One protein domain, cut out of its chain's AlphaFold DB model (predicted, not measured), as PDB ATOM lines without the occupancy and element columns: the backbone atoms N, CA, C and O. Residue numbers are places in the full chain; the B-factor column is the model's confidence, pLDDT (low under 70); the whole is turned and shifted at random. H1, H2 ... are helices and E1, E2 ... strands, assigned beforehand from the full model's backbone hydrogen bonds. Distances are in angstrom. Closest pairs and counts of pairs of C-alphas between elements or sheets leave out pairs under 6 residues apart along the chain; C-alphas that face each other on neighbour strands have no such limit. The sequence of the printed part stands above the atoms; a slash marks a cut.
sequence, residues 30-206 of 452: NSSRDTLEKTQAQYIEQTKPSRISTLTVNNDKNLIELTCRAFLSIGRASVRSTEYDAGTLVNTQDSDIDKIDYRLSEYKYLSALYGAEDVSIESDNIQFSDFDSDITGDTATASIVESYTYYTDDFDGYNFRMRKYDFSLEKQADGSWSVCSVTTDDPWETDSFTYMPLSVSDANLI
ATOM      1  N   ASN A  30      28.365 -51.384   8.889       41.59
ATOM      2  CA  ASN A  30      29.400 -50.732   9.710       41.59
ATOM      3  C   ASN A  30      30.792 -50.588   9.065       41.59
ATOM      4  O   ASN A  30      31.803 -50.897   9.698       41.59
ATOM      5  N   SER A  31      30.875 -50.086   7.833       41.50
ATOM      6  CA  SER A  31      32.139 -49.558   7.314       41.50
ATOM      7  C   SER A  31      32.379 -48.144   7.866       41.50
ATOM      8  O   SER A  31      31.469 -47.321   7.947       41.50
ATOM      9  N   SER A  32      33.611 -47.895   8.309       50.38
ATOM     10  CA  SER A  32      34.166 -46.561   8.575       50.38
ATOM     11  C   SER A  32      34.013 -45.689   7.325       50.38
ATOM     12  O   SER A  32      34.425 -46.148   6.261       50.38
ATOM     13  N   ARG A  33      33.462 -44.471   7.424       68.50
ATOM     14  CA  ARG A  33      33.253 -43.587   6.260       68.50
ATOM     15  C   ARG A  33      33.627 -42.137   6.544       68.50
ATOM     16  O   ARG A  33      33.200 -41.584   7.556       68.50
ATOM     17  N   ASP A  34      34.376 -41.544   5.619       84.56
ATOM     18  CA  ASP A  34      34.614 -40.097   5.564       84.56
ATOM     19  C   ASP A  34      33.315 -39.409   5.114       84.56
ATOM     20  O   ASP A  34      32.660 -39.832   4.158       84.56
ATOM     21  N   THR A  35      32.904 -38.358   5.815       91.19
ATOM     22  CA  THR A  35      31.636 -37.665   5.556       91.19
ATOM     23  C   THR A  35      31.592 -36.985   4.187       91.19
ATOM     24  O   THR A  35      30.498 -36.827   3.641       91.19
ATOM     25  N   LEU A  36      32.745 -36.670   3.587       91.50
ATOM     26  CA  LEU A  36      32.889 -36.106   2.241       91.50
ATOM     27  C   LEU A  36      33.053 -37.170   1.140       91.50
ATOM     28  O   LEU A  36      33.187 -36.816  -0.030       91.50
ATOM     29  N   GLU A  37      33.008 -38.466   1.468       89.75
ATOM     30  CA  GLU A  37      33.077 -39.556   0.479       89.75
ATOM     31  C   GLU A  37      31.900 -39.525  -0.518       89.75
ATOM     32  O   GLU A  37      32.017 -39.976  -1.660       89.75
ATOM     33  N   LYS A  38      30.752 -38.981  -0.098       88.06
ATOM     34  CA  LYS A  38      29.540 -38.840  -0.912       88.06
ATOM     35  C   LYS A  38      29.127 -37.383  -1.002       88.06
ATOM     36  O   LYS A  38      29.132 -36.681  -0.002       88.06
ATOM     37  N   THR A  39      28.644 -36.969  -2.167       94.06
ATOM     38  CA  THR A  39      28.022 -35.654  -2.355       94.06
ATOM     39  C   THR A  39      26.669 -35.579  -1.643       94.06
ATOM     40  O   THR A  39      26.017 -36.602  -1.403       94.06
ATOM     41  N   GLN A  40      26.173 -34.365  -1.378       94.94
ATOM     42  CA  GLN A  40      24.828 -34.157  -0.824       94.94
ATOM     43  C   GLN A  40      23.745 -34.913  -1.613       94.94
ATOM     44  O   GLN A  40      22.904 -35.595  -1.030       94.94
ATOM     45  N   ALA A  41      23.785 -34.840  -2.946       93.38
ATOM     46  CA  ALA A  41      22.815 -35.526  -3.795       93.38
ATOM     47  C   ALA A  41      22.872 -37.052  -3.627       93.38
ATOM     48  O   ALA A  41      21.833 -37.704  -3.632       93.38
ATOM     49  N   GLN A  42      24.064 -37.626  -3.440       91.38
ATOM     50  CA  GLN A  42      24.222 -39.062  -3.197       91.38
ATOM     51  C   GLN A  42      23.676 -39.486  -1.830       91.38
ATOM     52  O   GLN A  42      23.095 -40.567  -1.737       91.38
ATOM     53  N   TYR A  43      23.827 -38.661  -0.790       94.06
ATOM     54  CA  TYR A  43      23.194 -38.915   0.507       94.06
ATOM     55  C   TYR A  43      21.666 -38.865   0.410       94.06
ATOM     56  O   TYR A  43      21.005 -39.802   0.848       94.06
ATOM     57  N   ILE A  44      21.106 -37.819  -0.206       92.94
ATOM     58  CA  ILE A  44      19.650 -37.651  -0.352       92.94
ATOM     59  C   ILE A  44      19.048 -38.765  -1.210       92.94
ATOM     60  O   ILE A  44      17.997 -39.304  -0.892       92.94
ATOM     61  N   GLU A  45      19.714 -39.157  -2.291       90.44
ATOM     62  CA  GLU A  45      19.216 -40.213  -3.170       90.44
ATOM     63  C   GLU A  45      19.073 -41.559  -2.434       90.44
ATOM     64  O   GLU A  45      18.162 -42.328  -2.734       90.44
ATOM     65  N   GLN A  46      19.921 -41.839  -1.437       89.50
ATOM     66  CA  GLN A  46      19.840 -43.061  -0.624       89.50
ATOM     67  C   GLN A  46      18.608 -43.096   0.286       89.50
ATOM     68  O   GLN A  46      18.189 -44.183   0.673       89.50
ATOM     69  N   THR A  47      18.000 -41.950   0.591       91.69
ATOM     70  CA  THR A  47      16.793 -41.870   1.431       91.69
ATOM     71  C   THR A  47      15.499 -42.029   0.626       91.69
ATOM     72  O   THR A  47      14.402 -41.983   1.187       91.69
ATOM     73  N   LYS A  48      15.590 -42.219  -0.701       89.94
ATOM     74  CA  LYS A  48      14.420 -42.324  -1.578       89.94
ATOM     75  C   LYS A  48      13.899 -43.765  -1.699       89.94
ATOM     76  O   LYS A  48      14.690 -44.689  -1.901       89.94
ATOM     77  N   PRO A  49      12.562 -43.976  -1.688       85.50
ATOM     78  CA  PRO A  49      11.958 -45.310  -1.805       85.50
ATOM     79  C   PRO A  49      12.393 -46.099  -3.043       85.50
ATOM     80  O   PRO A  49      12.490 -47.322  -2.995       85.50
ATOM     81  N   SER A  50      12.704 -45.406  -4.144       80.38
ATOM     82  CA  SER A  50      13.174 -45.995  -5.404       80.38
ATOM     83  C   SER A  50      14.486 -46.780  -5.278       80.38
ATOM     84  O   SER A  50      14.801 -47.572  -6.167       80.38
ATOM     85  N   ARG A  51      15.255 -46.578  -4.199       74.50
ATOM     86  CA  ARG A  51      16.530 -47.263  -3.948       74.50
ATOM     87  C   ARG A  51      16.414 -48.527  -3.110       74.50
ATOM     88  O   ARG A  51      17.369 -49.300  -3.083       74.50
ATOM     89  N   ILE A  52      15.273 -48.778  -2.471       70.44
ATOM     90  CA  ILE A  52      15.078 -49.992  -1.679       70.44
ATOM     91  C   ILE A  52      14.417 -51.065  -2.541       70.44
ATOM     92  O   ILE A  52      13.360 -50.860  -3.133       70.44
ATOM     93  N   SER A  53      15.055 -52.236  -2.609       60.91
ATOM     94  CA  SER A  53      14.497 -53.399  -3.301       60.91
ATOM     95  C   SER A  53      13.137 -53.765  -2.707       60.91
ATOM     96  O   SER A  53      13.005 -53.929  -1.493       60.91
ATOM     97  N   THR A  54      12.137 -53.977  -3.564       55.47
ATOM     98  CA  THR A  54      10.777 -54.404  -3.182       55.47
ATOM     99  C   THR A  54      10.728 -55.770  -2.486       55.47
ATOM    100  O   THR A  54       9.679 -56.160  -1.982       55.47
ATOM    101  N   LEU A  55      11.851 -56.496  -2.447       47.12
ATOM    102  CA  LEU A  55      12.010 -57.788  -1.776       47.12
ATOM    103  C   LEU A  55      12.488 -57.669  -0.318       47.12
ATOM    104  O   LEU A  55      12.620 -58.687   0.360       47.12
ATOM    105  N   THR A  56      12.766 -56.458   0.170       57.00
ATOM    106  CA  THR A  56      13.246 -56.240   1.540       57.00
ATOM    107  C   THR A  56      12.063 -56.189   2.509       57.00
ATOM    108  O   THR A  56      11.104 -55.448   2.308       57.00
ATOM    109  N   VAL A  57      12.110 -56.985   3.579       54.91
ATOM    110  CA  VAL A  57      11.146 -56.881   4.686       54.91
ATOM    111  C   VAL A  57      11.434 -55.568   5.436       54.91
ATOM    112  O   VAL A  57      12.592 -55.285   5.728       54.91
ATOM    113  N   ASN A  58      10.396 -54.778   5.745       68.25
ATOM    114  CA  ASN A  58      10.454 -53.483   6.456       68.25
ATOM    115  C   ASN A  58      11.117 -52.310   5.703       68.25
ATOM    116  O   ASN A  58      12.016 -51.654   6.230       68.25
ATOM    117  N   ASN A  59      10.627 -51.988   4.499       82.25
ATOM    118  CA  ASN A  59      11.105 -50.839   3.712       82.25
ATOM    119  C   ASN A  59      11.134 -49.519   4.499       82.25
ATOM    120  O   ASN A  59      12.110 -48.785   4.387       82.25
ATOM    121  N   ASP A  60      10.125 -49.239   5.330       90.19
ATOM    122  CA  ASP A  60      10.090 -47.994   6.106       90.19
ATOM    123  C   ASP A  60      11.178 -47.930   7.175       90.19
ATOM    124  O   ASP A  60      11.851 -46.912   7.275       90.19
ATOM    125  N   LYS A  61      11.431 -49.024   7.906       92.00
ATOM    126  CA  LYS A  61      12.518 -49.071   8.898       92.00
ATOM    127  C   LYS A  61      13.869 -48.743   8.255       92.00
ATOM    128  O   LYS A  61      14.631 -47.947   8.796       92.00
ATOM    129  N   ASN A  62      14.132 -49.312   7.079       90.31
ATOM    130  CA  ASN A  62      15.366 -49.058   6.339       90.31
ATOM    131  C   ASN A  62      15.440 -47.619   5.803       90.31
ATOM    132  O   ASN A  62      16.503 -47.008   5.872       90.31
ATOM    133  N   LEU A  63      14.338 -47.067   5.277       93.06
ATOM    134  CA  LEU A  63      14.302 -45.671   4.825       93.06
ATOM    135  C   LEU A  63      14.542 -44.708   5.986       93.06
ATOM    136  O   LEU A  63      15.338 -43.789   5.841       93.06
ATOM    137  N   ILE A  64      13.909 -44.945   7.136       95.88
ATOM    138  CA  ILE A  64      14.097 -44.145   8.350       95.88
ATOM    139  C   ILE A  64      15.560 -44.197   8.792       95.88
ATOM    140  O   ILE A  64      16.162 -43.149   9.018       95.88
ATOM    141  N   GLU A  65      16.165 -45.388   8.850       95.19
ATOM    142  CA  GLU A  65      17.580 -45.532   9.202       95.19
ATOM    143  C   GLU A  65      18.485 -44.741   8.249       95.19
ATOM    144  O   GLU A  65      19.373 -44.007   8.688       95.19
ATOM    145  N   LEU A  66      18.253 -44.864   6.940       93.81
ATOM    146  CA  LEU A  66      19.017 -44.150   5.920       93.81
ATOM    147  C   LEU A  66      18.822 -42.635   6.022       93.81
ATOM    148  O   LEU A  66      19.804 -41.906   5.909       93.81
ATOM    149  N   THR A  67      17.605 -42.162   6.297       96.38
ATOM    150  CA  THR A  67      17.314 -40.744   6.538       96.38
ATOM    151  C   THR A  67      18.062 -40.223   7.765       96.38
ATOM    152  O   THR A  67      18.741 -39.203   7.660       96.38
ATOM    153  N   CYS A  68      18.013 -40.923   8.904       97.56
ATOM    154  CA  CYS A  68      18.732 -40.527  10.121       97.56
ATOM    155  C   CYS A  68      20.249 -40.472   9.890       97.56
ATOM    156  O   CYS A  68      20.900 -39.486  10.241       97.56
ATOM    157  N   ARG A  69      20.816 -41.505   9.252       95.94
ATOM    158  CA  ARG A  69      22.245 -41.555   8.904       95.94
ATOM    159  C   ARG A  69      22.626 -40.413   7.961       95.94
ATOM    160  O   ARG A  69      23.616 -39.735   8.210       95.94
ATOM    161  N   ALA A  70      21.836 -40.171   6.914       96.25
ATOM    162  CA  ALA A  70      22.084 -39.099   5.955       96.25
ATOM    163  C   ALA A  70      22.021 -37.715   6.615       96.25
ATOM    164  O   ALA A  70      22.913 -36.907   6.382       96.25
ATOM    165  N   PHE A  71      21.038 -37.460   7.484       97.50
ATOM    166  CA  PHE A  71      20.936 -36.203   8.230       97.50
ATOM    167  C   PHE A  71      22.206 -35.926   9.047       97.50
ATOM    168  O   PHE A  71      22.799 -34.854   8.924       97.50
ATOM    169  N   LEU A  72      22.672 -36.912   9.821       96.50
ATOM    170  CA  LEU A  72      23.870 -36.773  10.653       96.50
ATOM    171  C   LEU A  72      25.152 -36.647   9.815       96.50
ATOM    172  O   LEU A  72      25.983 -35.782  10.096       96.50
ATOM    173  N   SER A  73      25.302 -37.455   8.759       96.12
ATOM    174  CA  SER A  73      26.461 -37.395   7.862       96.12
ATOM    175  C   SER A  73      26.547 -36.071   7.102       96.12
ATOM    176  O   SER A  73      27.618 -35.471   7.076       96.12
ATOM    177  N   ILE A  74      25.438 -35.579   6.535       97.25
ATOM    178  CA  ILE A  74      25.385 -34.268   5.868       97.25
ATOM    179  C   ILE A  74      25.664 -33.156   6.886       97.25
ATOM    180  O   ILE A  74      26.405 -32.227   6.579       97.25
ATOM    181  N   GLY A  75      25.136 -33.262   8.109       95.31
ATOM    182  CA  GLY A  75      25.420 -32.319   9.189       95.31
ATOM    183  C   GLY A  75      26.919 -32.199   9.481       95.31
ATOM    184  O   GLY A  75      27.460 -31.096   9.487       95.31
ATOM    185  N   ARG A  76      27.632 -33.322   9.634       93.56
ATOM    186  CA  ARG A  76      29.099 -33.317   9.803       93.56
ATOM    187  C   ARG A  76      29.840 -32.823   8.562       93.56
ATOM    188  O   ARG A  76      30.734 -31.991   8.698       93.56
ATOM    189  N   ALA A  77      29.430 -33.249   7.367       94.75
ATOM    190  CA  ALA A  77      29.994 -32.763   6.110       94.75
ATOM    191  C   ALA A  77      29.847 -31.236   5.964       94.75
ATOM    192  O   ALA A  77      30.779 -30.578   5.510       94.75
ATOM    193  N   SER A  78      28.734 -30.658   6.433       94.94
ATOM    194  CA  SER A  78      28.479 -29.209   6.388       94.94
ATOM    195  C   SER A  78      29.425 -28.380   7.256       94.94
ATOM    196  O   SER A  78      29.652 -27.205   6.981       94.94
ATOM    197  N   VAL A  79      30.037 -28.994   8.276       90.44
ATOM    198  CA  VAL A  79      31.089 -28.349   9.075       90.44
ATOM    199  C   VAL A  79      32.373 -28.189   8.256       90.44
ATOM    200  O   VAL A  79      33.083 -27.201   8.427       90.44
ATOM    201  N   ARG A  80      32.641 -29.138   7.347       89.94
ATOM    202  CA  ARG A  80      33.850 -29.222   6.509       89.94
ATOM    203  C   ARG A  80      33.699 -28.528   5.154       89.94
ATOM    204  O   ARG A  80      34.692 -28.107   4.572       89.94
ATOM    205  N   SER A  81      32.481 -28.447   4.623       90.06
ATOM    206  CA  SER A  81      32.197 -27.902   3.296       90.06
ATOM    207  C   SER A  81      30.813 -27.262   3.231       90.06
ATOM    208  O   SER A  81      29.818 -27.852   3.642       90.06
ATOM    209  N   THR A  82      30.731 -26.080   2.622       89.00
ATOM    210  CA  THR A  82      29.478 -25.330   2.433       89.00
ATOM    211  C   THR A  82      28.537 -25.941   1.390       89.00
ATOM    212  O   THR A  82      27.423 -25.454   1.210       89.00
ATOM    213  N   GLU A  83      28.952 -27.009   0.702       92.62
ATOM    214  CA  GLU A  83      28.133 -27.726  -0.286       92.62
ATOM    215  C   GLU A  83      27.050 -28.623   0.344       92.62
ATOM    216  O   GLU A  83      26.215 -29.180  -0.374       92.62
ATOM    217  N   TYR A  84      27.066 -28.776   1.671       96.19
ATOM    218  CA  TYR A  84      26.194 -29.677   2.423       96.19
ATOM    219  C   TYR A  84      25.264 -28.894   3.359       96.19
ATOM    220  O   TYR A  84      25.693 -27.992   4.073       96.19
ATOM    221  N   ASP A  85      23.991 -29.280   3.395       94.06
ATOM    222  CA  ASP A  85      22.950 -28.718   4.251       94.06
ATOM    223  C   ASP A  85      21.966 -29.812   4.694       94.06
ATOM    224  O   ASP A  85      21.140 -30.311   3.920       94.06
ATOM    225  N   ALA A  86      22.035 -30.176   5.977       93.31
ATOM    226  CA  ALA A  86      21.159 -31.183   6.571       93.31
ATOM    227  C   ALA A  86      19.685 -30.734   6.623       93.31
ATOM    228  O   ALA A  86      18.794 -31.579   6.719       93.31
ATOM    229  N   GLY A  87      19.410 -29.430   6.484       92.62
ATOM    230  CA  GLY A  87      18.053 -28.885   6.395       92.62
ATOM    231  C   GLY A  87      17.263 -29.415   5.194       92.62
ATOM    232  O   GLY A  87      16.038 -29.416   5.218       92.62
ATOM    233  N   THR A  88      17.939 -29.954   4.175       92.12
ATOM    234  CA  THR A  88      17.296 -30.587   3.010       92.12
ATOM    235  C   THR A  88      16.502 -31.857   3.338       92.12
ATOM    236  O   THR A  88      15.675 -32.278   2.530       92.12
ATOM    237  N   LEU A  89      16.730 -32.464   4.509       93.06
ATOM    238  CA  LEU A  89      16.032 -33.666   4.988       93.06
ATOM    239  C   LEU A  89      14.984 -33.368   6.074       93.06
ATOM    240  O   LEU A  89      14.403 -34.295   6.638       93.06
ATOM    241  N   VAL A  90      14.752 -32.094   6.389       92.62
ATOM    242  CA  VAL A  90      13.863 -31.660   7.473       92.62
ATOM    243  C   VAL A  90      12.465 -31.344   6.947       92.62
ATOM    244  O   VAL A  90      12.312 -30.768   5.870       92.62
ATOM    245  N   ASN A  91      11.438 -31.665   7.737       84.50
ATOM    246  CA  ASN A  91      10.103 -31.103   7.555       84.50
ATOM    247  C   ASN A  91       9.984 -29.780   8.330       84.50
ATOM    248  O   ASN A  91       9.981 -29.764   9.557       84.50
ATOM    249  N   THR A  92       9.885 -28.660   7.614       68.88
ATOM    250  CA  THR A  92       9.864 -27.312   8.209       68.88
ATOM    251  C   THR A  92       8.485 -26.861   8.695       68.88
ATOM    252  O   THR A  92       8.350 -25.732   9.162       68.88
ATOM    253  N   GLN A  93       7.453 -27.700   8.571       69.69
ATOM    254  CA  GLN A  93       6.084 -27.372   8.993       69.69
ATOM    255  C   GLN A  93       5.692 -27.966  10.354       69.69
ATOM    256  O   GLN A  93       4.546 -27.810  10.772       69.69
ATOM    257  N   ASP A  94       6.621 -28.629  11.048       68.31
ATOM    258  CA  ASP A  94       6.353 -29.260  12.340       68.31
ATOM    259  C   ASP A  94       6.406 -28.258  13.512       68.31
ATOM    260  O   ASP A  94       7.134 -27.266  13.505       68.31
ATOM    261  N   SER A  95       5.624 -28.548  14.549       60.69
ATOM    262  CA  SER A  95       5.563 -27.837  15.826       60.69
ATOM    263  C   SER A  95       6.855 -27.879  16.652       60.69
ATOM    264  O   SER A  95       7.052 -27.011  17.497       60.69
ATOM    265  N   ASP A  96       7.739 -28.846  16.399       76.62
ATOM    266  CA  ASP A  96       9.007 -29.040  17.120       76.62
ATOM    267  C   ASP A  96      10.225 -28.383  16.430       76.62
ATOM    268  O   ASP A  96      11.380 -28.738  16.699       76.62
ATOM    269  N   ILE A  97       9.983 -27.400  15.552       78.75
ATOM    270  CA  ILE A  97      11.007 -26.758  14.714       78.75
ATOM    271  C   ILE A  97      12.192 -26.189  15.508       78.75
ATOM    272  O   ILE A  97      13.325 -26.289  15.050       78.75
ATOM    273  N   ASP A  98      11.973 -25.702  16.735       85.06
ATOM    274  CA  ASP A  98      13.028 -25.161  17.604       85.06
ATOM    275  C   ASP A  98      14.146 -26.188  17.878       85.06
ATOM    276  O   ASP A  98      15.335 -25.851  17.897       85.06
ATOM    277  N   LYS A  99      13.793 -27.472  18.038       89.25
ATOM    278  CA  LYS A  99      14.762 -28.564  18.254       89.25
ATOM    279  C   LYS A  99      15.629 -28.787  17.019       89.25
ATOM    280  O   LYS A  99      16.838 -29.018  17.132       89.25
ATOM    281  N   ILE A 100      15.017 -28.700  15.839       90.44
ATOM    282  CA  ILE A 100      15.723 -28.812  14.565       90.44
ATOM    283  C   ILE A 100      16.597 -27.596  14.312       90.44
ATOM    284  O   ILE A 100      17.777 -27.767  14.008       90.44
ATOM    285  N   ASP A 101      16.062 -26.392  14.479       87.62
ATOM    286  CA  ASP A 101      16.807 -25.156  14.274       87.62
ATOM    287  C   ASP A 101      18.015 -25.095  15.204       87.62
ATOM    288  O   ASP A 101      19.113 -24.752  14.759       87.62
ATOM    289  N   TYR A 102      17.868 -25.542  16.456       87.56
ATOM    290  CA  TYR A 102      19.009 -25.762  17.337       87.56
ATOM    291  C   TYR A 102      20.033 -26.706  16.685       87.56
ATOM    292  O   TYR A 102      21.202 -26.335  16.563       87.56
ATOM    293  N   ARG A 103      19.654 -27.921  16.256       89.25
ATOM    294  CA  ARG A 103      20.629 -28.888  15.702       89.25
ATOM    295  C   ARG A 103      21.312 -28.381  14.439       89.25
ATOM    296  O   ARG A 103      22.527 -28.509  14.314       89.25
ATOM    297  N   LEU A 104      20.558 -27.783  13.522       89.75
ATOM    298  CA  LEU A 104      21.105 -27.196  12.301       89.75
ATOM    299  C   LEU A 104      22.048 -26.031  12.624       89.75
ATOM    300  O   LEU A 104      23.091 -25.881  11.984       89.75
ATOM    301  N   SER A 105      21.719 -25.226  13.638       84.12
ATOM    302  CA  SER A 105      22.597 -24.154  14.107       84.12
ATOM    303  C   SER A 105      23.879 -24.672  14.771       84.12
ATOM    304  O   SER A 105      24.896 -24.000  14.649       84.12
ATOM    305  N   GLU A 106      23.890 -25.870  15.379       81.69
ATOM    306  CA  GLU A 106      25.110 -26.500  15.927       81.69
ATOM    307  C   GLU A 106      26.163 -26.705  14.830       81.69
ATOM    308  O   GLU A 106      27.320 -26.329  15.012       81.69
ATOM    309  N   TYR A 107      25.770 -27.215  13.661       87.00
ATOM    310  CA  TYR A 107      26.702 -27.409  12.545       87.00
ATOM    311  C   TYR A 107      27.213 -26.082  11.974       87.00
ATOM    312  O   TYR A 107      28.414 -25.926  11.751       87.00
ATOM    313  N   LYS A 108      26.325 -25.095  11.807       83.56
ATOM    314  CA  LYS A 108      26.696 -23.751  11.329       83.56
ATOM    315  C   LYS A 108      27.637 -23.043  12.302       83.56
ATOM    316  O   LYS A 108      28.609 -22.426  11.876       83.56
ATOM    317  N   TYR A 109      27.363 -23.156  13.599       75.69
ATOM    318  CA  TYR A 109      28.201 -22.615  14.661       75.69
ATOM    319  C   TYR A 109      29.592 -23.258  14.652       75.69
ATOM    320  O   TYR A 109      30.585 -22.541  14.690       75.69
ATOM    321  N   LEU A 110      29.676 -24.590  14.551       76.81
ATOM    322  CA  LEU A 110      30.956 -25.306  14.490       76.81
ATOM    323  C   LEU A 110      31.765 -24.940  13.242       76.81
ATOM    324  O   LEU A 110      32.959 -24.691  13.355       76.81
ATOM    325  N   SER A 111      31.122 -24.857  12.072       80.62
ATOM    326  CA  SER A 111      31.781 -24.419  10.834       80.62
ATOM    327  C   SER A 111      32.363 -23.010  10.979       80.62
ATOM    328  O   SER A 111      33.522 -22.772  10.647       80.62
ATOM    329  N   ALA A 112      31.581 -22.085  11.545       72.06
ATOM    330  CA  ALA A 112      32.030 -20.720  11.789       72.06
ATOM    331  C   ALA A 112      33.160 -20.640  12.822       72.06
ATOM    332  O   ALA A 112      34.080 -19.853  12.638       72.06
ATOM    333  N   LEU A 113      33.110 -21.452  13.882       68.00
ATOM    334  CA  LEU A 113      34.159 -21.505  14.897       68.00
ATOM    335  C   LEU A 113      35.487 -21.960  14.286       68.00
ATOM    336  O   LEU A 113      36.474 -21.247  14.410       68.00
ATOM    337  N   TYR A 114      35.490 -23.086  13.568       70.56
ATOM    338  CA  TYR A 114      36.693 -23.590  12.904       70.56
ATOM    339  C   TYR A 114      37.226 -22.613  11.853       70.56
ATOM    340  O   TYR A 114      38.419 -22.326  11.832       70.56
ATOM    341  N   GLY A 115      36.341 -22.012  11.050       69.69
ATOM    342  CA  GLY A 115      36.735 -20.983  10.088       69.69
ATOM    343  C   GLY A 115      37.315 -19.723  10.739       69.69
ATOM    344  O   GLY A 115      38.179 -19.077  10.155       69.69
ATOM    345  N   ALA A 116      36.867 -19.365  11.944       63.84
ATOM    346  CA  ALA A 116      37.379 -18.210  12.674       63.84
ATOM    347  C   ALA A 116      38.685 -18.503  13.436       63.84
ATOM    348  O   ALA A 116      39.465 -17.580  13.666       63.84
ATOM    349  N   GLU A 117      38.924 -19.760  13.815       62.03
ATOM    350  CA  GLU A 117      40.169 -20.226  14.446       62.03
ATOM    351  C   GLU A 117      41.234 -20.674  13.428       62.03
ATOM    352  O   GLU A 117      42.344 -21.006  13.835       62.03
ATOM    353  N   ASP A 118      40.922 -20.626  12.128       67.31
ATOM    354  CA  ASP A 118      41.778 -21.112  11.032       67.31
ATOM    355  C   ASP A 118      42.163 -22.594  11.201       67.31
ATOM    356  O   ASP A 118      43.286 -23.002  10.919       67.31
ATOM    357  N   VAL A 119      41.213 -23.397  11.695       63.31
ATOM    358  CA  VAL A 119      41.358 -24.841  11.921       63.31
ATOM    359  C   VAL A 119      40.570 -25.598  10.863       63.31
ATOM    360  O   VAL A 119      39.392 -25.322  10.627       63.31
ATOM    361  N   SER A 120      41.189 -26.603  10.255       75.19
ATOM    362  CA  SER A 120      40.555 -27.452   9.247       75.19
ATOM    363  C   SER A 120      40.409 -28.887   9.739       75.19
ATOM    364  O   SER A 120      41.362 -29.498  10.214       75.19
ATOM    365  N   ILE A 121      39.223 -29.477   9.558       74.88
ATOM    366  CA  ILE A 121      39.046 -30.927   9.715       74.88
ATOM    367  C   ILE A 121      39.510 -31.611   8.425       74.88
ATOM    368  O   ILE A 121      38.768 -31.682   7.437       74.88
ATOM    369  N   GLU A 122      40.730 -32.138   8.438       77.31
ATOM    370  CA  GLU A 122      41.342 -32.757   7.260       77.31
ATOM    371  C   GLU A 122      40.684 -34.093   6.908       77.31
ATOM    372  O   GLU A 122      40.472 -34.406   5.736       77.31
ATOM    373  N   SER A 123      40.318 -34.878   7.921       73.88
ATOM    374  CA  SER A 123      39.669 -36.177   7.742       73.88
ATOM    375  C   SER A 123      38.726 -36.494   8.889       73.88
ATOM    376  O   SER A 123      38.916 -36.039  10.020       73.88
ATOM    377  N   ASP A 124      37.713 -37.305   8.603       77.62
ATOM    378  CA  ASP A 124      36.836 -37.840   9.627       77.62
ATOM    379  C   ASP A 124      36.377 -39.268   9.330       77.62
ATOM    380  O   ASP A 124      36.641 -39.855   8.282       77.62
ATOM    381  N   ASN A 125      35.746 -39.856  10.334       77.38
ATOM    382  CA  ASN A 125      35.131 -41.159  10.279       77.38
ATOM    383  C   ASN A 125      33.853 -41.131  11.113       77.38
ATOM    384  O   ASN A 125      33.904 -40.950  12.335       77.38
ATOM    385  N   ILE A 126      32.722 -41.352  10.452       83.06
ATOM    386  CA  ILE A 126      31.421 -41.507  11.092       83.06
ATOM    387  C   ILE A 126      30.961 -42.964  11.033       83.06
ATOM    388  O   ILE A 126      30.995 -43.622   9.993       83.06
ATOM    389  N   GLN A 127      30.510 -43.471  12.176       79.38
ATOM    390  CA  GLN A 127      29.935 -44.802  12.323       79.38
ATOM    391  C   GLN A 127      28.614 -44.715  13.076       79.38
ATOM    392  O   GLN A 127      28.437 -43.848  13.932       79.38
ATOM    393  N   PHE A 128      27.704 -45.638  12.769       81.38
ATOM    394  CA  PHE A 128      26.383 -45.673  13.384       81.38
ATOM    395  C   PHE A 128      26.082 -47.047  13.968       81.38
ATOM    396  O   PHE A 128      26.275 -48.061  13.293       81.38
ATOM    397  N   SER A 129      25.572 -47.086  15.192       75.75
ATOM    398  CA  SER A 129      25.157 -48.313  15.869       75.75
ATOM    399  C   SER A 129      23.795 -48.156  16.534       75.75
ATOM    400  O   SER A 129      23.217 -47.069  16.550       75.75
ATOM    401  N   ASP A 130      23.283 -49.277  17.049       77.69
ATOM    402  CA  ASP A 130      22.124 -49.319  17.946       77.69
ATOM    403  C   ASP A 130      20.880 -48.620  17.385       77.69
ATOM    404  O   ASP A 130      20.141 -47.958  18.107       77.69
ATOM    405  N   PHE A 131      20.662 -48.768  16.074       89.31
ATOM    406  CA  PHE A 131      19.481 -48.218  15.429       89.31
ATOM    407  C   PHE A 131      18.221 -48.959  15.875       89.31
ATOM    408  O   PHE A 131      18.117 -50.184  15.739       89.31
ATOM    409  N   ASP A 132      17.233 -48.195  16.324       87.38
ATOM    410  CA  ASP A 132      15.893 -48.695  16.581       87.38
ATOM    411  C   ASP A 132      14.828 -47.708  16.110       87.38
ATOM    412  O   ASP A 132      15.087 -46.513  15.988       87.38
ATOM    413  N   SER A 133      13.630 -48.207  15.820       95.31
ATOM    414  CA  SER A 133      12.529 -47.384  15.328       95.31
ATOM    415  C   SER A 133      11.173 -47.985  15.669       95.31
ATOM    416  O   SER A 133      10.963 -49.181  15.442       95.31
ATOM    417  N   ASP A 134      10.240 -47.132  16.068       95.06
ATOM    418  CA  ASP A 134       8.816 -47.439  16.184       95.06
ATOM    419  C   ASP A 134       8.042 -46.647  15.123       95.06
ATOM    420  O   ASP A 134       8.240 -45.440  14.973       95.06
ATOM    421  N   ILE A 135       7.205 -47.333  14.345       95.12
ATOM    422  CA  ILE A 135       6.536 -46.785  13.157       95.12
ATOM    423  C   ILE A 135       5.030 -46.891  13.361       95.12
ATOM    424  O   ILE A 135       4.474 -47.989  13.422       95.12
ATOM    425  N   THR A 136       4.358 -45.743  13.400       93.00
ATOM    426  CA  THR A 136       2.906 -45.637  13.556       93.00
ATOM    427  C   THR A 136       2.316 -44.872  12.373       93.00
ATOM    428  O   THR A 136       2.246 -43.642  12.363       93.00
ATOM    429  N   GLY A 137       1.873 -45.620  11.356       91.25
ATOM    430  CA  GLY A 137       1.307 -45.050  10.130       91.25
ATOM    431  C   GLY A 137       2.336 -44.211   9.370       91.25
ATOM    432  O   GLY A 137       3.376 -44.730   8.971       91.25
ATOM    433  N   ASP A 138       2.037 -42.923   9.201       94.00
ATOM    434  CA  ASP A 138       2.897 -41.953   8.510       94.00
ATOM    435  C   ASP A 138       3.851 -41.209   9.462       94.00
ATOM    436  O   ASP A 138       4.519 -40.265   9.060       94.00
ATOM    437  N   THR A 139       3.949 -41.642  10.721       95.00
ATOM    438  CA  THR A 139       4.875 -41.080  11.717       95.00
ATOM    439  C   THR A 139       5.791 -42.159  12.280       95.00
ATOM    440  O   THR A 139       5.422 -43.337  12.328       95.00
ATOM    441  N   ALA A 140       6.988 -41.774  12.712       96.00
ATOM    442  CA  ALA A 140       7.923 -42.678  13.363       96.00
ATOM    443  C   ALA A 140       8.771 -41.963  14.416       96.00
ATOM    444  O   ALA A 140       9.139 -40.801  14.249       96.00
ATOM    445  N   THR A 141       9.143 -42.693  15.461       96.50
ATOM    446  CA  THR A 141      10.251 -42.320  16.345       96.50
ATOM    447  C   THR A 141      11.417 -43.254  16.085       96.50
ATOM    448  O   THR A 141      11.213 -44.461  15.948       96.50
ATOM    449  N   ALA A 142      12.634 -42.732  16.033       95.56
ATOM    450  CA  ALA A 142      13.824 -43.539  15.812       95.56
ATOM    451  C   ALA A 142      14.965 -43.111  16.721       95.56
ATOM    452  O   ALA A 142      15.052 -41.955  17.113       95.56
ATOM    453  N   SER A 143      15.867 -44.036  17.018       89.50
ATOM    454  CA  SER A 143      17.084 -43.743  17.755       89.50
ATOM    455  C   SER A 143      18.298 -44.338  17.063       89.50
ATOM    456  O   SER A 143      18.190 -45.384  16.426       89.50
ATOM    457  N   ILE A 144      19.439 -43.654  17.136       83.75
ATOM    458  CA  ILE A 144      20.703 -44.112  16.548       83.75
ATOM    459  C   ILE A 144      21.883 -43.543  17.334       83.75
ATOM    460  O   ILE A 144      21.854 -42.389  17.765       83.75
ATOM    461  N   VAL A 145      22.939 -44.331  17.510       74.31
ATOM    462  CA  VAL A 145      24.186 -43.874  18.134       74.31
ATOM    463  C   VAL A 145      25.175 -43.474  17.043       74.31
ATOM    464  O   VAL A 145      25.510 -44.284  16.183       74.31
ATOM    465  N   GLU A 146      25.650 -42.230  17.081       82.50
ATOM    466  CA  GLU A 146      26.762 -41.722  16.270       82.50
ATOM    467  C   GLU A 146      28.075 -41.931  17.029       82.50
ATOM    468  O   GLU A 146      28.206 -41.505  18.176       82.50
ATOM    469  N   SER A 147      29.070 -42.517  16.370       71.81
ATOM    470  CA  SER A 147      30.472 -42.498  16.783       71.81
ATOM    471  C   SER A 147      31.266 -41.729  15.730       71.81
ATOM    472  O   SER A 147      31.446 -42.214  14.612       71.81
ATOM    473  N   TYR A 148      31.724 -40.530  16.079       76.00
ATOM    474  CA  TYR A 148      32.396 -39.593  15.187       76.00
ATOM    475  C   TYR A 148      33.833 -39.356  15.639       76.00
ATOM    476  O   TYR A 148      34.084 -38.920  16.762       76.00
ATOM    477  N   THR A 149      34.784 -39.652  14.762       63.41
ATOM    478  CA  THR A 149      36.214 -39.420  14.983       63.41
ATOM    479  C   THR A 149      36.726 -38.482  13.903       63.41
ATOM    480  O   THR A 149      36.421 -38.712  12.741       63.41
ATOM    481  N   TYR A 150      37.497 -37.452  14.239       65.62
ATOM    482  CA  TYR A 150      37.997 -36.501  13.244       65.62
ATOM    483  C   TYR A 150      39.384 -35.969  13.590       65.62
ATOM    484  O   TYR A 150      39.763 -35.905  14.758       65.62
ATOM    485  N   TYR A 151      40.152 -35.625  12.565       62.88
ATOM    486  CA  TYR A 151      41.497 -35.071  12.677       62.88
ATOM    487  C   TYR A 151      41.479 -33.604  12.260       62.88
ATOM    488  O   TYR A 151      40.891 -33.276  11.226       62.88
ATOM    489  N   THR A 152      42.113 -32.751  13.057       59.19
ATOM    490  CA  THR A 152      42.292 -31.328  12.762       59.19
ATOM    491  C   THR A 152      43.770 -31.006  12.577       59.19
ATOM    492  O   THR A 152      44.633 -31.670  13.148       59.19
ATOM    493  N   ASP A 153      44.066 -30.004  11.761       48.84
ATOM    494  CA  ASP A 153      45.432 -29.548  11.465       48.84
ATOM    495  C   ASP A 153      46.148 -28.893  12.663       48.84
ATOM    496  O   ASP A 153      47.378 -28.813  12.688       48.84
ATOM    497  N   ASP A 154      45.400 -28.479  13.683       43.00
ATOM    498  CA  ASP A 154      45.894 -27.851  14.910       43.00
ATOM    499  C   ASP A 154      46.179 -28.838  16.061       43.00
ATOM    500  O   ASP A 154      46.734 -28.449  17.098       43.00
ATOM    501  N   PHE A 155      45.828 -30.118  15.902       40.31
ATOM    502  CA  PHE A 155      45.935 -31.126  16.953       40.31
ATOM    503  C   PHE A 155      46.508 -32.450  16.439       40.31
ATOM    504  O   PHE A 155      45.892 -33.173  15.662       40.31
ATOM    505  N   ASP A 156      47.659 -32.845  16.992       33.25
ATOM    506  CA  ASP A 156      48.288 -34.147  16.736       33.25
ATOM    507  C   ASP A 156      47.520 -35.303  17.420       33.25
ATOM    508  O   ASP A 156      47.985 -35.916  18.399       33.25
ATOM    509  N   GLY A 157      46.327 -35.613  16.922       38.41
ATOM    510  CA  GLY A 157      45.484 -36.692  17.411       38.41
ATOM    511  C   GLY A 157      44.088 -36.682  16.803       38.41
ATOM    512  O   GLY A 157      43.695 -35.777  16.081       38.41
ATOM    513  N   TYR A 158      43.320 -37.721  17.116       42.34
ATOM    514  CA  TYR A 158      41.922 -37.781  16.717       42.34
ATOM    515  C   TYR A 158      41.036 -37.226  17.826       42.34
ATOM    516  O   TYR A 158      41.080 -37.694  18.967       42.34
ATOM    517  N   ASN A 159      40.199 -36.267  17.468       53.53
ATOM    518  CA  ASN A 159      39.043 -35.873  18.248       53.53
ATOM    519  C   ASN A 159      37.985 -36.977  18.152       53.53
ATOM    520  O   ASN A 159      37.818 -37.594  17.101       53.53
ATOM    521  N   PHE A 160      37.276 -37.247  19.248       51.50
ATOM    522  CA  PHE A 160      36.261 -38.298  19.310       51.50
ATOM    523  C   PHE A 160      35.001 -37.796  20.004       51.50
ATOM    524  O   PHE A 160      35.072 -37.170  21.063       51.50
ATOM    525  N   ARG A 161      33.845 -38.140  19.441       59.69
ATOM    526  CA  ARG A 161      32.526 -37.885  20.008       59.69
ATOM    527  C   ARG A 161      31.639 -39.109  19.815       59.69
ATOM    528  O   ARG A 161      31.596 -39.671  18.729       59.69
ATOM    529  N   MET A 162      30.896 -39.481  20.852       60.41
ATOM    530  CA  MET A 162      29.812 -40.455  20.747       60.41
ATOM    531  C   MET A 162      28.545 -39.848  21.330       60.41
ATOM    532  O   MET A 162      28.621 -39.192  22.369       60.41
ATOM    533  N   ARG A 163      27.414 -40.035  20.654       71.62
ATOM    534  CA  ARG A 163      26.140 -39.416  21.027       71.62
ATOM    535  C   ARG A 163      24.980 -40.265  20.521       71.62
ATOM    536  O   ARG A 163      24.992 -40.664  19.355       71.62
ATOM    537  N   LYS A 164      23.978 -40.521  21.359       80.44
ATOM    538  CA  LYS A 164      22.707 -41.090  20.912       80.44
ATOM    539  C   LYS A 164      21.792 -39.950  20.477       80.44
ATOM    540  O   LYS A 164      21.651 -38.953  21.180       80.44
ATOM    541  N   TYR A 165      21.170 -40.112  19.321       90.44
ATOM    542  CA  TYR A 165      20.154 -39.206  18.810       90.44
ATOM    543  C   TYR A 165      18.802 -39.898  18.835       90.44
ATOM    544  O   TYR A 165      18.696 -41.052  18.419       90.44
ATOM    545  N   ASP A 166      17.784 -39.167  19.266       92.62
ATOM    546  CA  ASP A 166      16.384 -39.565  19.205       92.62
ATOM    547  C   ASP A 166      15.653 -38.620  18.232       92.62
ATOM    548  O   ASP A 166      15.683 -37.393  18.370       92.62
ATOM    549  N   PHE A 167      15.041 -39.213  17.209       96.50
ATOM    550  CA  PHE A 167      14.384 -38.569  16.078       96.50
ATOM    551  C   PHE A 167      12.871 -38.774  16.134       96.50
ATOM    552  O   PHE A 167      12.407 -39.872  16.441       96.50
ATOM    553  N   SER A 168      12.127 -37.761  15.693       95.31
ATOM    554  CA  SER A 168      10.753 -37.924  15.197       95.31
ATOM    555  C   SER A 168      10.749 -37.667  13.696       95.31
ATOM    556  O   SER A 168      11.432 -36.747  13.231       95.31
ATOM    557  N   LEU A 169      10.015 -38.476  12.937       95.88
ATOM    558  CA  LEU A 169       9.956 -38.412  11.480       95.88
ATOM    559  C   LEU A 169       8.517 -38.509  10.973       95.88
ATOM    560  O   LEU A 169       7.683 -39.194  11.568       95.88
ATOM    561  N   GLU A 170       8.273 -37.899   9.817       94.88
ATOM    562  CA  GLU A 170       7.000 -37.966   9.103       94.88
ATOM    563  C   GLU A 170       7.206 -38.381   7.644       94.88
ATOM    564  O   GLU A 170       8.127 -37.925   6.947       94.88
ATOM    565  N   LYS A 171       6.322 -39.257   7.175       93.94
ATOM    566  CA  LYS A 171       6.304 -39.764   5.813       93.94
ATOM    567  C   LYS A 171       5.702 -38.734   4.866       93.94
ATOM    568  O   LYS A 171       4.600 -38.235   5.059       93.94
ATOM    569  N   GLN A 172       6.432 -38.450   3.802       91.50
ATOM    570  CA  GLN A 172       6.056 -37.499   2.770       91.50
ATOM    571  C   GLN A 172       5.204 -38.170   1.685       91.50
ATOM    572  O   GLN A 172       5.203 -39.392   1.522       91.50
ATOM    573  N   ALA A 173       4.515 -37.364   0.873       88.44
ATOM    574  CA  ALA A 173       3.652 -37.858  -0.206       88.44
ATOM    575  C   ALA A 173       4.401 -38.682  -1.277       88.44
ATOM    576  O   ALA A 173       3.798 -39.528  -1.936       88.44
ATOM    577  N   ASP A 174       5.709 -38.453  -1.450       86.81
ATOM    578  CA  ASP A 174       6.576 -39.235  -2.345       86.81
ATOM    579  C   ASP A 174       7.062 -40.561  -1.717       86.81
ATOM    580  O   ASP A 174       7.816 -41.308  -2.343       86.81
ATOM    581  N   GLY A 175       6.627 -40.858  -0.488       89.00
ATOM    582  CA  GLY A 175       6.995 -42.031   0.297       89.00
ATOM    583  C   GLY A 175       8.336 -41.919   1.025       89.00
ATOM    584  O   GLY A 175       8.705 -42.871   1.712       89.00
ATOM    585  N   SER A 176       9.078 -40.814   0.879       91.56
ATOM    586  CA  SER A 176      10.298 -40.569   1.659       91.56
ATOM    587  C   SER A 176       9.979 -40.120   3.086       91.56
ATOM    588  O   SER A 176       8.859 -39.713   3.380       91.56
ATOM    589  N   TRP A 177      10.953 -40.226   3.987       94.94
ATOM    590  CA  TRP A 177      10.812 -39.799   5.380       94.94
ATOM    591  C   TRP A 177      11.601 -38.515   5.609       94.94
ATOM    592  O   TRP A 177      12.767 -38.442   5.210       94.94
ATOM    593  N   SER A 178      10.981 -37.547   6.280       94.81
ATOM    594  CA  SER A 178      11.610 -36.289   6.685       94.81
ATOM    595  C   SER A 178      11.753 -36.221   8.197       94.81
ATOM    596  O   SER A 178      10.916 -36.735   8.937       94.81
ATOM    597  N   VAL A 179      12.819 -35.573   8.655       96.31
ATOM    598  CA  VAL A 179      13.111 -35.371  10.075       96.31
ATOM    599  C   VAL A 179      12.305 -34.184  10.605       96.31
ATOM    600  O   VAL A 179      12.400 -33.084  10.067       96.31
ATOM    601  N   CYS A 180      11.542 -34.404  11.671       93.25
ATOM    602  CA  CYS A 180      10.690 -33.396  12.306       93.25
ATOM    603  C   CYS A 180      11.288 -32.836  13.600       93.25
ATOM    604  O   CYS A 180      11.171 -31.649  13.880       93.25
ATOM    605  N   SER A 181      11.950 -33.682  14.392       92.12
ATOM    606  CA  SER A 181      12.618 -33.272  15.631       92.12
ATOM    607  C   SER A 181      13.865 -34.110  15.873       92.12
ATOM    608  O   SER A 181      13.861 -35.304  15.569       92.12
ATOM    609  N   VAL A 182      14.889 -33.520  16.490       92.38
ATOM    610  CA  VAL A 182      16.095 -34.235  16.928       92.38
ATOM    611  C   VAL A 182      16.459 -33.804  18.340       92.38
ATOM    612  O   VAL A 182      16.616 -32.615  18.614       92.38
ATOM    613  N   THR A 183      16.631 -34.783  19.217       89.56
ATOM    614  CA  THR A 183      17.149 -34.615  20.581       89.56
ATOM    615  C   THR A 183      18.311 -35.576  20.802       89.56
ATOM    616  O   THR A 183      18.555 -36.455  19.968       89.56
ATOM    617  N   THR A 184      19.065 -35.390  21.880       80.31
ATOM    618  CA  THR A 184      20.204 -36.256  22.192       80.31
ATOM    619  C   THR A 184      20.168 -36.731  23.637       80.31
ATOM    620  O   THR A 184      19.497 -36.139  24.479       80.31
ATOM    621  N   ASP A 185      20.926 -37.786  23.934       69.62
ATOM    622  CA  ASP A 185      21.179 -38.225  25.309       69.62
ATOM    623  C   ASP A 185      22.308 -37.440  25.995       69.62
ATOM    624  O   ASP A 185      22.822 -37.865  27.037       69.62
ATOM    625  N   ASP A 186      22.712 -36.296  25.425       55.44
ATOM    626  CA  ASP A 186      23.762 -35.488  26.017       55.44
ATOM    627  C   ASP A 186      23.354 -35.034  27.428       55.44
ATOM    628  O   ASP A 186      22.239 -34.548  27.636       55.44
ATOM    629  N   PRO A 187      24.268 -35.076  28.414       42.25
ATOM    630  CA  PRO A 187      23.943 -34.780  29.811       42.25
ATOM    631  C   PRO A 187      23.396 -33.371  30.095       42.25
ATOM    632  O   PRO A 187      23.008 -33.096  31.233       42.25
ATOM    633  N   TRP A 188      23.453 -32.449  29.129       51.44
ATOM    634  CA  TRP A 188      22.909 -31.092  29.241       51.44
ATOM    635  C   TRP A 188      21.527 -30.930  28.596       51.44
ATOM    636  O   TRP A 188      20.816 -29.993  28.959       51.44
ATOM    637  N   GLU A 189      21.107 -31.840  27.712       68.69
ATOM    638  CA  GLU A 189      19.758 -31.880  27.129       68.69
ATOM    639  C   GLU A 189      18.768 -32.546  28.096       68.69
ATOM    640  O   GLU A 189      18.154 -33.566  27.819       68.69
ATOM    641  N   THR A 190      18.652 -31.969  29.292       63.47
ATOM    642  CA  THR A 190      17.669 -32.391  30.305       63.47
ATOM    643  C   THR A 190      16.247 -31.978  29.913       63.47
ATOM    644  O   THR A 190      16.072 -31.107  29.068       63.47
ATOM    645  N   ASP A 191      15.231 -32.465  30.630       61.59
ATOM    646  CA  ASP A 191      13.821 -32.058  30.455       61.59
ATOM    647  C   ASP A 191      13.578 -30.534  30.544       61.59
ATOM    648  O   ASP A 191      12.552 -30.030  30.096       61.59
ATOM    649  N   SER A 192      14.516 -29.787  31.141       67.56
ATOM    650  CA  SER A 192      14.473 -28.321  31.267       67.56
ATOM    651  C   SER A 192      15.292 -27.573  30.206       67.56
ATOM    652  O   SER A 192      15.399 -26.345  30.249       67.56
ATOM    653  N   PHE A 193      15.905 -28.295  29.270       66.44
ATOM    654  CA  PHE A 193      16.739 -27.721  28.226       66.44
ATOM    655  C   PHE A 193      15.901 -26.897  27.248       66.44
ATOM    656  O   PHE A 193      14.857 -27.332  26.766       66.44
ATOM    657  N   THR A 194      16.372 -25.687  26.945       79.06
ATOM    658  CA  THR A 194      15.715 -24.806  25.977       79.06
ATOM    659  C   THR A 194      16.447 -24.880  24.645       79.06
ATOM    660  O   THR A 194      17.619 -24.513  24.549       79.06
ATOM    661  N   TYR A 195      15.742 -25.329  23.610       78.25
ATOM    662  CA  TYR A 195      16.266 -25.440  22.253       78.25
ATOM    663  C   TYR A 195      16.265 -24.070  21.562       78.25
ATOM    664  O   TYR A 195      15.379 -23.751  20.783       78.25
ATOM    665  N   MET A 196      17.256 -23.232  21.879       79.12
ATOM    666  CA  MET A 196      17.478 -21.951  21.196       79.12
ATOM    667  C   MET A 196      18.601 -22.056  20.157       79.12
ATOM    668  O   MET A 196      19.694 -22.496  20.518       79.12
ATOM    669  N   PRO A 197      18.393 -21.602  18.907       79.38
ATOM    670  CA  PRO A 197      19.437 -21.611  17.889       79.38
ATOM    671  C   PRO A 197      20.713 -20.900  18.351       79.38
ATOM    672  O   PRO A 197      20.670 -19.812  18.928       79.38
ATOM    673  N   LEU A 198      21.859 -21.517  18.075       70.25
ATOM    674  CA  LEU A 198      23.176 -20.970  18.368       70.25
ATOM    675  C   LEU A 198      23.522 -19.863  17.368       70.25
ATOM    676  O   LEU A 198      23.322 -20.008  16.159       70.25
ATOM    677  N   SER A 199      24.074 -18.755  17.866       74.00
ATOM    678  CA  SER A 199      24.454 -17.634  17.010       74.00
ATOM    679  C   SER A 199      25.852 -17.811  16.420       74.00
ATOM    680  O   SER A 199      26.844 -17.925  17.139       74.00
ATOM    681  N   VAL A 200      25.955 -17.718  15.093       66.62
ATOM    682  CA  VAL A 200      27.238 -17.687  14.367       66.62
ATOM    683  C   VAL A 200      28.096 -16.476  14.764       66.62
ATOM    684  O   VAL A 200      29.322 -16.564  14.774       66.62
ATOM    685  N   SER A 201      27.483 -15.346  15.146       56.41
ATOM    686  CA  SER A 201      28.240 -14.176  15.619       56.41
ATOM    687  C   SER A 201      29.010 -14.455  16.909       56.41
ATOM    688  O   SER A 201      30.071 -13.869  17.126       56.41
ATOM    689  N   ASP A 202      28.498 -15.358  17.747       51.62
ATOM    690  CA  ASP A 202      29.123 -15.714  19.020       51.62
ATOM    691  C   ASP A 202      30.366 -16.583  18.797       51.62
ATOM    692  O   ASP A 202      31.347 -16.425  19.522       51.62
ATOM    693  N   ALA A 203      30.380 -17.411  17.745       45.00
ATOM    694  CA  ALA A 203      31.561 -18.176  17.337       45.00
ATOM    695  C   ALA A 203      32.737 -17.249  16.972       45.00
ATOM    696  O   ALA A 203      33.837 -17.394  17.503       45.00
ATOM    697  N   ASN A 204      32.485 -16.218  16.158       45.53
ATOM    698  CA  ASN A 204      33.499 -15.224  15.777       45.53
ATOM    699  C   ASN A 204      33.972 -14.374  16.970       45.53
ATOM    700  O   ASN A 204      35.138 -13.981  17.046       45.53
ATOM    701  N   LEU A 205      33.080 -14.079  17.923       42.41
ATOM    702  CA  LEU A 205      33.446 -13.390  19.164       42.41
ATOM    703  C   LEU A 205      34.344 -14.263  20.054       42.41
ATOM    704  O   LEU A 205      35.222 -13.744  20.738       42.41
ATOM    705  N   ILE A 206      34.126 -15.579  20.068       44.03
ATOM    706  CA  ILE A 206      34.969 -16.524  20.807       44.03
ATOM    707  C   ILE A 206      36.346 -16.620  20.152       44.03
ATOM    708  O   ILE A 206      37.334 -16.398  20.845       44.03
TER     709      ILE A 206
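This is residues 30 to 206 of the 452 residues of the protein "Amidase_6 domain-containing protein" of Oscillibacter valericigenes (strain DSM 18026 / NBRC 101213 / Sjm18-20) (UniProt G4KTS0). A twisted sheet of four strands curls round the long helix H2, and the short helix H1 packs on H2 away from the sheet. The second long helix, H4, packs on the edge strand E4 and on residues 75 to 80 of H2, with H5 packed on H4. The printed part has 177 residues, with five named helices and four named strands in the order H1 H2 H3 H4 E1 E2 E3 E4 H5. The class is mixed, and the sheet, in the order E1 E2 E3 E4, is antiparallel throughout. The whole is compact, with a radius of gyration of the C-alphas of 16.3 A and spans of 48 by 36 by 27 A.

E1, residues 121 to 136, E2, residues 139 to 152, E3, residues 158 to 171, and E4, residues 177 to 184, form a meander, each strand the antiparallel neighbour of the one before. N 127 and O 147 of E1 and E2 are 2.9 A apart, N 146 and O 163 of E2 and E3 2.8 A, and N 166 and O 183 of E3 and E4 2.9 A, each within hydrogen-bond range. Each strand bends, E4 by 64 degrees at residue 180. H2, residues 59 to 80, is on one face of the sheet, which makes two layers; the closest C-alphas of H2 and E4 are those of Ile 64 and Trp 177, 6.2 A apart. H1, residues 40 to 46, is not on the sheet. It forms a helical hairpin with H2, touching residues 66 to 74 alone at a shallow tilt of 12 degrees, opposite ways; the closest C-alphas, of Tyr 43 and Ala 70, are 5.6 A apart. H3, residues 86 to 89, touches H2, the C-alphas of Gly 75 and Ala 86 coming closest at 5.1 A, and only grazes the sheet. H4, residues 97 to 117, is on the sheet at a height of 8.6 A; its C-alpha 100 is 5.5 A from C-alpha 181, the closest of H4 and E4. Residues 104 to 111 of H4 touch residues 75 to 80 of H2, with C-alphas 111 and 79 closest at 4.4 A. H5, residues 200 to 206, touches H4 at a steep tilt of 43 degrees, the same way, C-alphas 203 and 113 closest at 4.9 A. Every O i to N i+4 pair is within hydrogen-bond range in H1 and H5, 16 of 18 in H2 and 16 of 17 in H4; H3 is too short for such a pair.

From first to last C-alpha, E1 measures 39.2 A, E2 38.7 A, E3 37.3 A, H2 31.5 A, H4 29.9 A and E4 19.6 A. H1 begins at C-alpha 40, (24.828, -34.157, -0.824). E1 begins at C-alpha 121, (39.046, -30.927, 9.715), and H5 ends at C-alpha 206, (34.969, -16.524, 20.807).

The C-alphas farthest apart, of Leu 55 and Leu 205, are 53.6 A apart. The printed part has no cut. The links H1 to H2 and E4 to H5 are long; residues 53 to 58 and 187 to 193 stand free. The mean pLDDT of the printed part is 79.0, with 50 residues under 70, among them 149 to 162 and 200 to 206.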